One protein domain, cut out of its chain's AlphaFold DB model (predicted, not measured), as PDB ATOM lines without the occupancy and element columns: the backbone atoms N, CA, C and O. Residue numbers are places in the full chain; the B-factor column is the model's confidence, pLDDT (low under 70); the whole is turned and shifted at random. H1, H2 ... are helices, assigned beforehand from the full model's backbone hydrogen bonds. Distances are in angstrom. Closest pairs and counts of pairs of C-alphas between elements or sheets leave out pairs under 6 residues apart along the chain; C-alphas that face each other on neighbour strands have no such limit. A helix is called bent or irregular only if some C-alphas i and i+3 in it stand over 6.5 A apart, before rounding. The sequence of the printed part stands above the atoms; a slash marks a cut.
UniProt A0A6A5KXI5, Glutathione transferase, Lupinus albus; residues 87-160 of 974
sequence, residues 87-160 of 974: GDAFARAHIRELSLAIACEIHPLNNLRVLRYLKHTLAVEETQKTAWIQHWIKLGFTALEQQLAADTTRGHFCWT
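What this domain is: This is residues 87 to 160 of the 974 residues of the protein "Glutathione transferase" of Lupinus albus (UniProt A0A6A5KXI5). This is a long, narrow helical hairpin: H1 and H2 follow each other nearly end to end along one side, the chain turns at residues 121 to 125, and the long helix H3 runs back beside them as the other side. The first part of H1 splays away from H3, which it touches with residues 98 to 106 alone, and residues 151 to 160 make a loop with no named element at the end where H3 stops. The printed part has 74 residues with three named helices, H1, H2 and H3 in that order, and no named strand; its class is all helix. It is loose, with a radius of gyration of the C-alphas of 15.7 A, and a rod in outline, 47 by 20 by 15 A.

Where its parts are: Start at Gly 87 and go on to C-alpha 89 at (-24.277, 40.861, 6.809), where H1 begins; it holds residues 89 to 106 and is 24.8 A from first to last C-alpha. Near residue 99 you meet a kink of 30 degrees, yet H1 is neither bent nor irregular, but only just: C-alphas 103 and 106 are 6.4 A apart. After five residues look for H2, residues 112 to 120, 11.7 A long. After five more, find C-alpha 126 at (6.274, 9.742, 5.784); from there H3, residues 126 to 150, runs 36.2 A to C-alpha 150 at (-5.531, 43.643, 1.381).

How they stand to each other: Begin with H1 and look across to H3: they touch, with the C-alphas of Ile 106 and Trp 136 the closest at 5.7 A. Their lines stand at a shallow tilt of 16 degrees, and they run opposite ways. H1 touches H3 with residues 98 to 106 alone, and H3 touches H1 with residues 136 to 144 alone. H1 and H2 are apart. Next look at H2 and H3, a helical hairpin: they touch, and their closest C-alphas, those of Leu 118 and Lys 129, are 7.2 A apart. They run opposite ways at a tilt of 35.4 degrees, only just steep, and H3 touches H2 with residues 126 to 129 alone. In H2 and H3 every O i to N i+4 pair is within hydrogen-bond range; in H1 it is 12 of 14.

The domain as a whole: Look for the two C-alphas farthest apart at Asp 88 and Ala 123, 48.1 A from each other. The C-alphas of Gly 87 and Thr 160, the first and last printed, are 10.1 A apart. The printed part has no cut, and the links H1 to H2 and H2 to H3 are both tight. In the B-factor column the mean pLDDT of the printed part is 92.8, and residue 160 alone is under 70.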
ATOM      1  N   GLY A  87     -20.728  43.100  13.252       77.94
ATOM      2  CA  GLY A  87     -21.405  44.090  12.407       77.94
ATOM      3  C   GLY A  87     -22.588  43.592  11.566       77.94
ATOM      4  O   GLY A  87     -23.528  42.976  12.071       77.94
ATOM      5  N   ASP A  88     -22.578  43.979  10.293       86.94
ATOM      6  CA  ASP A  88     -23.620  43.714   9.299       86.94
ATOM      7  C   ASP A  88     -23.409  42.394   8.527       86.94
ATOM      8  O   ASP A  88     -22.475  41.630   8.767       86.94
ATOM      9  N   ALA A  89     -24.302  42.102   7.578       93.69
ATOM     10  CA  ALA A  89     -24.277  40.861   6.809       93.69
ATOM     11  C   ALA A  89     -22.982  40.643   5.999       93.69
ATOM     12  O   ALA A  89     -22.568  39.490   5.860       93.69
ATOM     13  N   PHE A  90     -22.333  41.700   5.497       90.38
ATOM     14  CA  PHE A  90     -21.087  41.592   4.735       90.38
ATOM     15  C   PHE A  90     -19.901  41.308   5.662       90.38
ATOM     16  O   PHE A  90     -19.147  40.366   5.422       90.38
ATOM     17  N   ALA A  91     -19.799  42.029   6.784       88.00
ATOM     18  CA  ALA A  91     -18.789  41.768   7.814       88.00
ATOM     19  C   ALA A  91     -18.875  40.323   8.360       88.00
ATOM     20  O   ALA A  91     -17.865  39.621   8.475       88.00
ATOM     21  N   ARG A  92     -20.098  39.826   8.609       91.94
ATOM     22  CA  ARG A  92     -20.340  38.418   8.982       91.94
ATOM     23  C   ARG A  92     -19.986  37.435   7.863       91.94
ATOM     24  O   ARG A  92     -19.532  36.334   8.165       91.94
ATOM     25  N   ALA A  93     -20.208  37.786   6.596       93.81
ATOM     26  CA  ALA A  93     -19.849  36.939   5.459       93.81
ATOM     27  C   ALA A  93     -18.325  36.819   5.296       93.81
ATOM     28  O   ALA A  93     -17.833  35.704   5.144       93.81
ATOM     29  N   HIS A  94     -17.577  37.916   5.426       90.56
ATOM     30  CA  HIS A  94     -16.117  37.909   5.298       90.56
ATOM     31  C   HIS A  94     -15.420  37.128   6.432       90.56
ATOM     32  O   HIS A  94     -14.550  36.295   6.183       90.56
ATOM     33  N   ILE A  95     -15.868  37.268   7.688       91.50
ATOM     34  CA  ILE A  95     -15.349  36.422   8.783       91.50
ATOM     35  C   ILE A  95     -15.653  34.930   8.561       91.50
ATOM     36  O   ILE A  95     -14.840  34.070   8.922       91.50
ATOM     37  N   ARG A  96     -16.786  34.596   7.929       94.56
ATOM     38  CA  ARG A  96     -17.099  33.215   7.534       94.56
ATOM     39  C   ARG A  96     -16.226  32.737   6.381       94.56
ATOM     40  O   ARG A  96     -15.746  31.618   6.470       94.56
ATOM     41  N   GLU A  97     -15.976  33.554   5.362       95.00
ATOM     42  CA  GLU A  97     -15.051  33.267   4.254       95.00
ATOM     43  C   GLU A  97     -13.661  32.869   4.781       95.00
ATOM     44  O   GLU A  97     -13.217  31.743   4.544       95.00
ATOM     45  N   LEU A  98     -13.035  33.727   5.595       94.00
ATOM     46  CA  LEU A  98     -11.725  33.461   6.209       94.00
ATOM     47  C   LEU A  98     -11.739  32.191   7.082       94.00
ATOM     48  O   LEU A  98     -10.820  31.369   7.041       94.00
ATOM     49  N   SER A  99     -12.812  31.988   7.855       95.31
ATOM     50  CA  SER A  99     -12.974  30.794   8.694       95.31
ATOM     51  C   SER A  99     -13.171  29.513   7.871       95.31
ATOM     52  O   SER A  99     -12.675  28.451   8.256       95.31
ATOM     53  N   LEU A 100     -13.891  29.599   6.749       96.62
ATOM     54  CA  LEU A 100     -14.196  28.482   5.856       96.62
ATOM     55  C   LEU A 100     -12.991  28.097   5.003       96.62
ATOM     56  O   LEU A 100     -12.744  26.904   4.878       96.62
ATOM     57  N   ALA A 101     -12.157  29.036   4.552       95.56
ATOM     58  CA  ALA A 101     -10.879  28.707   3.910       95.56
ATOM     59  C   ALA A 101     -10.035  27.747   4.783       95.56
ATOM     60  O   ALA A 101      -9.529  26.723   4.322       95.56
ATOM     61  N   ILE A 102      -9.974  27.992   6.097       96.12
ATOM     62  CA  ILE A 102      -9.249  27.126   7.043       96.12
ATOM     63  C   ILE A 102     -10.069  25.871   7.415       96.12
ATOM     64  O   ILE A 102      -9.500  24.819   7.727       96.12
ATOM     65  N   ALA A 103     -11.404  25.938   7.429       96.12
ATOM     66  CA  ALA A 103     -12.271  24.813   7.797       96.12
ATOM     67  C   ALA A 103     -12.546  23.806   6.666       96.12
ATOM     68  O   ALA A 103     -12.790  22.642   6.992       96.12
ATOM     69  N   CYS A 104     -12.460  24.231   5.405       97.06
ATOM     70  CA  CYS A 104     -12.778  23.475   4.192       97.06
ATOM     71  C   CYS A 104     -11.524  23.141   3.372       97.06
ATOM     72  O   CYS A 104     -11.298  21.965   3.090       97.06
ATOM     73  N   GLU A 105     -10.657  24.120   3.086       95.75
ATOM     74  CA  GLU A 105      -9.532  23.910   2.157       95.75
ATOM     75  C   GLU A 105      -8.278  23.353   2.855       95.75
ATOM     76  O   GLU A 105      -7.569  22.522   2.299       95.75
ATOM     77  N   ILE A 106      -8.008  23.756   4.105       97.12
ATOM     78  CA  ILE A 106      -6.777  23.351   4.819       97.12
ATOM     79  C   ILE A 106      -7.006  22.168   5.773       97.12
ATOM     80  O   ILE A 106      -6.315  21.147   5.714       97.12
ATOM     81  N   HIS A 107      -7.944  22.301   6.717       97.44
ATOM     82  CA  HIS A 107      -8.106  21.332   7.810       97.44
ATOM     83  C   HIS A 107      -8.580  19.926   7.371       97.44
ATOM     84  O   HIS A 107      -8.057  18.949   7.915       97.44
ATOM     85  N   PRO A 108      -9.535  19.754   6.432       96.94
ATOM     86  CA  PRO A 108     -10.027  18.431   6.044       96.94
ATOM     87  C   PRO A 108      -8.982  17.576   5.325       96.94
ATOM     88  O   PRO A 108      -8.877  16.389   5.630       96.94
ATOM     89  N   LEU A 109      -8.183  18.176   4.435       97.12
ATOM     90  CA  LEU A 109      -7.122  17.493   3.677       97.12
ATOM     91  C   LEU A 109      -5.984  16.997   4.583       97.12
ATOM     92  O   LEU A 109      -5.336  15.994   4.287       97.12
ATOM     93  N   ASN A 110      -5.799  17.658   5.727       96.69
ATOM     94  CA  ASN A 110      -4.813  17.318   6.752       96.69
ATOM     95  C   ASN A 110      -5.420  16.592   7.966       96.69
ATOM     96  O   ASN A 110      -4.764  16.422   8.995       96.69
ATOM     97  N   ASN A 111      -6.674  16.141   7.870       95.06
ATOM     98  CA  ASN A 111      -7.334  15.422   8.949       95.06
ATOM     99  C   ASN A 111      -6.779  13.994   9.102       95.06
ATOM    100  O   ASN A 111      -6.477  13.320   8.118       95.06
ATOM    101  N   LEU A 112      -6.738  13.488  10.342       92.69
ATOM    102  CA  LEU A 112      -6.235  12.150  10.677       92.69
ATOM    103  C   LEU A 112      -6.834  11.024   9.811       92.69
ATOM    104  O   LEU A 112      -6.114  10.086   9.485       92.69
ATOM    105  N   ARG A 113      -8.108  11.112   9.393       93.56
ATOM    106  CA  ARG A 113      -8.713  10.099   8.502       93.56
ATOM    107  C   ARG A 113      -8.080  10.077   7.103       93.56
ATOM    108  O   ARG A 113      -7.851   9.002   6.562       93.56
ATOM    109  N   VAL A 114      -7.741  11.248   6.554       96.56
ATOM    110  CA  VAL A 114      -7.077  11.383   5.246       96.56
ATOM    111  C   VAL A 114      -5.621  10.944   5.365       96.56
ATOM    112  O   VAL A 114      -5.168  10.112   4.589       96.56
ATOM    113  N   LEU A 115      -4.912  11.399   6.402       94.94
ATOM    114  CA  LEU A 115      -3.517  11.012   6.640       94.94
ATOM    115  C   LEU A 115      -3.350   9.501   6.900       94.94
ATOM    116  O   LEU A 115      -2.335   8.927   6.501       94.94
ATOM    117  N   ARG A 116      -4.344   8.843   7.517       93.31
ATOM    118  CA  ARG A 116      -4.412   7.373   7.620       93.31
ATOM    119  C   ARG A 116      -4.620   6.716   6.252       93.31
ATOM    120  O   ARG A 116      -3.913   5.761   5.958       93.31
ATOM    121  N   TYR A 117      -5.525   7.224   5.414       97.00
ATOM    122  CA  TYR A 117      -5.745   6.691   4.062       97.00
ATOM    123  C   TYR A 117      -4.488   6.808   3.183       97.00
ATOM    124  O   TYR A 117      -4.073   5.825   2.569       97.00
ATOM    125  N   LEU A 118      -3.820   7.969   3.193       97.31
ATOM    126  CA  LEU A 118      -2.546   8.165   2.491       97.31
ATOM    127  C   LEU A 118      -1.500   7.129   2.937       97.31
ATOM    128  O   LEU A 118      -0.923   6.448   2.093       97.31
ATOM    129  N   LYS A 119      -1.294   6.960   4.252       95.56
ATOM    130  CA  LYS A 119      -0.258   6.059   4.783       95.56
ATOM    131  C   LYS A 119      -0.587   4.566   4.644       95.56
ATOM    132  O   LYS A 119       0.318   3.779   4.397       95.56
ATOM    133  N   HIS A 120      -1.843   4.161   4.834       94.94
ATOM    134  CA  HIS A 120      -2.219   2.743   4.942       94.94
ATOM    135  C   HIS A 120      -2.912   2.168   3.700       94.94
ATOM    136  O   HIS A 120      -2.899   0.955   3.527       94.94
ATOM    137  N   THR A 121      -3.512   3.003   2.846       97.00
ATOM    138  CA  THR A 121      -4.198   2.550   1.619       97.00
ATOM    139  C   THR A 121      -3.419   2.913   0.359       97.00
ATOM    140  O   THR A 121      -3.377   2.115  -0.570       97.00
ATOM    141  N   LEU A 122      -2.767   4.081   0.331       97.69
ATOM    142  CA  LEU A 122      -1.918   4.507  -0.791       97.69
ATOM    143  C   LEU A 122      -0.410   4.309  -0.542       97.69
ATOM    144  O   LEU A 122       0.387   4.681  -1.396       97.69
ATOM    145  N   ALA A 123      -0.024   3.748   0.612       97.25
ATOM    146  CA  ALA A 123       1.368   3.505   1.019       97.25
ATOM    147  C   ALA A 123       2.302   4.734   0.886       97.25
ATOM    148  O   ALA A 123       3.494   4.596   0.625       97.25
ATOM    149  N   VAL A 124       1.761   5.946   1.059       97.31
ATOM    150  CA  VAL A 124       2.501   7.208   0.900       97.31
ATOM    151  C   VAL A 124       3.533   7.363   2.013       97.31
ATOM    152  O   VAL A 124       3.197   7.293   3.201       97.31
ATOM    153  N   GLU A 125       4.775   7.638   1.614       95.94
ATOM    154  CA  GLU A 125       5.910   7.746   2.527       95.94
ATOM    155  C   GLU A 125       5.768   8.890   3.534       95.94
ATOM    156  O   GLU A 125       5.116   9.907   3.282       95.94
ATOM    157  N   GLU A 126       6.416   8.762   4.694       94.12
ATOM    158  CA  GLU A 126       6.274   9.742   5.784       94.12
ATOM    159  C   GLU A 126       6.756  11.149   5.365       94.12
ATOM    160  O   GLU A 126       6.162  12.159   5.753       94.12
ATOM    161  N   THR A 127       7.766  11.220   4.489       97.19
ATOM    162  CA  THR A 127       8.263  12.456   3.861       97.19
ATOM    163  C   THR A 127       7.255  13.050   2.872       97.19
ATOM    164  O   THR A 127       6.945  14.238   2.952       97.19
ATOM    165  N   GLN A 128       6.673  12.232   1.990       97.50
ATOM    166  CA  GLN A 128       5.643  12.643   1.028       97.50
ATOM    167  C   GLN A 128       4.366  13.121   1.733       97.50
ATOM    168  O   GLN A 128       3.795  14.151   1.376       97.50
ATOM    169  N   LYS A 129       3.944  12.419   2.788       96.62
ATOM    170  CA  LYS A 129       2.810  12.798   3.639       96.62
ATOM    171  C   LYS A 129       3.081  14.102   4.404       96.62
ATOM    172  O   LYS A 129       2.168  14.897   4.605       96.62
ATOM    173  N   THR A 130       4.330  14.352   4.795       97.25
ATOM    174  CA  THR A 130       4.743  15.641   5.379       97.25
ATOM    175  C   THR A 130       4.685  16.762   4.339       97.25
ATOM    176  O   THR A 130       4.129  17.824   4.622       97.25
ATOM    177  N   ALA A 131       5.158  16.512   3.114       98.00
ATOM    178  CA  ALA A 131       5.067  17.459   2.001       98.00
ATOM    179  C   ALA A 131       3.608  17.775   1.612       98.00
ATOM    180  O   ALA A 131       3.290  18.936   1.372       98.00
ATOM    181  N   TRP A 132       2.702  16.788   1.635       98.38
ATOM    182  CA  TRP A 132       1.251  16.990   1.478       98.38
ATOM    183  C   TRP A 132       0.702  17.981   2.514       98.38
ATOM    184  O   TRP A 132       0.048  18.961   2.153       98.38
ATOM    185  N   ILE A 133       1.021  17.774   3.797       97.56
ATOM    186  CA  ILE A 133       0.565  18.655   4.883       97.56
ATOM    187  C   ILE A 133       1.099  20.078   4.694       97.56
ATOM    188  O   ILE A 133       0.337  21.045   4.779       97.56
ATOM    189  N   GLN A 134       2.391  20.207   4.390       98.19
ATOM    190  CA  GLN A 134       3.037  21.495   4.134       98.19
ATOM    191  C   GLN A 134       2.467  22.204   2.898       98.19
ATOM    192  O   GLN A 134       2.290  23.418   2.942       98.19
ATOM    193  N   HIS A 135       2.142  21.473   1.827       98.31
ATOM    194  CA  HIS A 135       1.569  22.028   0.600       98.31
ATOM    195  C   HIS A 135       0.217  22.703   0.865       98.31
ATOM    196  O   HIS A 135       0.075  23.896   0.599       98.31
ATOM    197  N   TRP A 136      -0.743  21.981   1.453       98.19
ATOM    198  CA  TRP A 136      -2.085  22.519   1.704       98.19
ATOM    199  C   TRP A 136      -2.093  23.643   2.748       98.19
ATOM    200  O   TRP A 136      -2.843  24.606   2.601       98.19
ATOM    201  N   ILE A 137      -1.223  23.573   3.766       97.88
ATOM    202  CA  ILE A 137      -1.038  24.684   4.714       97.88
ATOM    203  C   ILE A 137      -0.442  25.903   4.003       97.88
ATOM    204  O   ILE A 137      -0.996  26.991   4.127       97.88
ATOM    205  N   LYS A 138       0.647  25.742   3.236       98.06
ATOM    206  CA  LYS A 138       1.309  26.859   2.544       98.06
ATOM    207  C   LYS A 138       0.370  27.536   1.548       98.06
ATOM    208  O   LYS A 138       0.282  28.760   1.565       98.06
ATOM    209  N   LEU A 139      -0.328  26.759   0.717       97.69
ATOM    210  CA  LEU A 139      -1.261  27.270  -0.288       97.69
ATOM    211  C   LEU A 139      -2.377  28.100   0.364       97.69
ATOM    212  O   LEU A 139      -2.545  29.272   0.032       97.69
ATOM    213  N   GLY A 140      -3.080  27.522   1.344       96.31
ATOM    214  CA  GLY A 140      -4.173  28.209   2.027       96.31
ATOM    215  C   GLY A 140      -3.711  29.421   2.842       96.31
ATOM    216  O   GLY A 140      -4.340  30.472   2.773       96.31
ATOM    217  N   PHE A 141      -2.590  29.323   3.566       97.12
ATOM    218  CA  PHE A 141      -2.053  30.456   4.332       97.12
ATOM    219  C   PHE A 141      -1.502  31.572   3.434       97.12
ATOM    220  O   PHE A 141      -1.614  32.730   3.810       97.12
ATOM    221  N   THR A 142      -0.970  31.272   2.243       97.38
ATOM    222  CA  THR A 142      -0.566  32.321   1.283       97.38
ATOM    223  C   THR A 142      -1.778  33.108   0.776       97.38
ATOM    224  O   THR A 142      -1.724  34.334   0.746       97.38
ATOM    225  N   ALA A 143      -2.885  32.433   0.446       95.19
ATOM    226  CA  ALA A 143      -4.121  33.109   0.045       95.19
ATOM    227  C   ALA A 143      -4.730  33.941   1.193       95.19
ATOM    228  O   ALA A 143      -5.112  35.092   0.988       95.19
ATOM    229  N   LEU A 144      -4.757  33.395   2.413       94.44
ATOM    230  CA  LEU A 144      -5.250  34.098   3.603       94.44
ATOM    231  C   LEU A 144      -4.394  35.314   3.967       94.44
ATOM    232  O   LEU A 144      -4.947  36.363   4.276       94.44
ATOM    233  N   GLU A 145      -3.065  35.209   3.898       95.38
ATOM    234  CA  GLU A 145      -2.169  36.344   4.146       95.38
ATOM    235  C   GLU A 145      -2.385  37.450   3.104       95.38
ATOM    236  O   GLU A 145      -2.408  38.623   3.458       95.38
ATOM    237  N   GLN A 146      -2.634  37.102   1.836       94.38
ATOM    238  CA  GLN A 146      -2.986  38.073   0.792       94.38
ATOM    239  C   GLN A 146      -4.347  38.743   1.047       94.38
ATOM    240  O   GLN A 146      -4.447  39.965   0.931       94.38
ATOM    241  N   GLN A 147      -5.376  37.978   1.438       91.38
ATOM    242  CA  GLN A 147      -6.689  38.525   1.812       91.38
ATOM    243  C   GLN A 147      -6.579  39.475   3.015       91.38
ATOM    244  O   GLN A 147      -7.074  40.598   2.961       91.38
ATOM    245  N   LEU A 148      -5.879  39.058   4.073       91.25
ATOM    246  CA  LEU A 148      -5.667  39.868   5.273       91.25
ATOM    247  C   LEU A 148      -4.796  41.098   4.980       91.25
ATOM    248  O   LEU A 148      -5.099  42.183   5.466       91.25
ATOM    249  N   ALA A 149      -3.746  40.983   4.166       91.12
ATOM    250  CA  ALA A 149      -2.915  42.123   3.781       91.12
ATOM    251  C   ALA A 149      -3.699  43.183   2.987       91.12
ATOM    252  O   ALA A 149      -3.430  44.373   3.162       91.12
ATOM    253  N   ALA A 150      -4.663  42.761   2.160       89.56
ATOM    254  CA  ALA A 150      -5.531  43.643   1.381       89.56
ATOM    255  C   ALA A 150      -6.702  44.241   2.184       89.56
ATOM    256  O   ALA A 150      -7.192  45.316   1.829       89.56
ATOM    257  N   ASP A 151      -7.157  43.582   3.255       86.50
ATOM    258  CA  ASP A 151      -8.214  44.123   4.106       86.50
ATOM    259  C   ASP A 151      -7.724  45.332   4.924       86.50
ATOM    260  O   ASP A 151      -6.770  45.266   5.702       86.50
ATOM    261  N   THR A 152      -8.432  46.450   4.766       82.25
ATOM    262  CA  THR A 152      -8.202  47.706   5.498       82.25
ATOM    263  C   THR A 152      -9.053  47.821   6.768       82.25
ATOM    264  O   THR A 152      -8.910  48.789   7.518       82.25
ATOM    265  N   THR A 153      -9.932  46.846   7.031       77.56
ATOM    266  CA  THR A 153     -10.828  46.809   8.197       77.56
ATOM    267  C   THR A 153     -10.313  45.940   9.352       77.56
ATOM    268  O   THR A 153     -10.812  46.079  10.474       77.56
ATOM    269  N   ARG A 154      -9.293  45.098   9.137       81.88
ATOM    270  CA  ARG A 154      -8.585  44.337  10.183       81.88
ATOM    271  C   ARG A 154      -7.861  45.220  11.196       81.88
ATOM    272  O   ARG A 154      -7.565  46.389  10.958       81.88
ATOM    273  N   GLY A 155      -7.533  44.626  12.341       80.06
ATOM    274  CA  GLY A 155      -6.749  45.264  13.401       80.06
ATOM    275  C   GLY A 155      -5.703  44.305  13.957       80.06
ATOM    276  O   GLY A 155      -4.990  43.650  13.203       80.06
ATOM    277  N   HIS A 156      -5.658  44.168  15.284       82.88
ATOM    278  CA  HIS A 156      -4.898  43.102  15.958       82.88
ATOM    279  C   HIS A 156      -5.463  41.691  15.697       82.88
ATOM    280  O   HIS A 156      -4.800  40.696  15.971       82.88
ATOM    281  N   PHE A 157      -6.679  41.611  15.149       84.69
ATOM    282  CA  PHE A 157      -7.345  40.393  14.691       84.69
ATOM    283  C   PHE A 157      -7.786  40.573  13.232       84.69
ATOM    284  O   PHE A 157      -7.785  41.696  12.723       84.69
ATOM    285  N   CYS A 158      -8.240  39.492  12.589       82.31
ATOM    286  CA  CYS A 158      -8.737  39.468  11.203       82.31
ATOM    287  C   CYS A 158      -9.889  40.447  10.894       82.31
ATOM    288  O   CYS A 158     -10.270  40.576   9.742       82.31
ATOM    289  N   TRP A 159     -10.457  41.114  11.901       74.00
ATOM    290  CA  TRP A 159     -11.438  42.187  11.765       74.00
ATOM    291  C   TRP A 159     -11.320  43.145  12.966       74.00
ATOM    292  O   TRP A 159     -11.113  42.687  14.095       74.00
ATOM    293  N   THR A 160     -11.457  44.466  12.781       57.72
ATOM    294  CA  THR A 160     -11.540  45.397  13.927       57.72
ATOM    295  C   THR A 160     -12.896  45.331  14.614       57.72
ATOM    296  O   THR A 160     -13.942  45.606  14.022       57.72
TER     297      THR A 160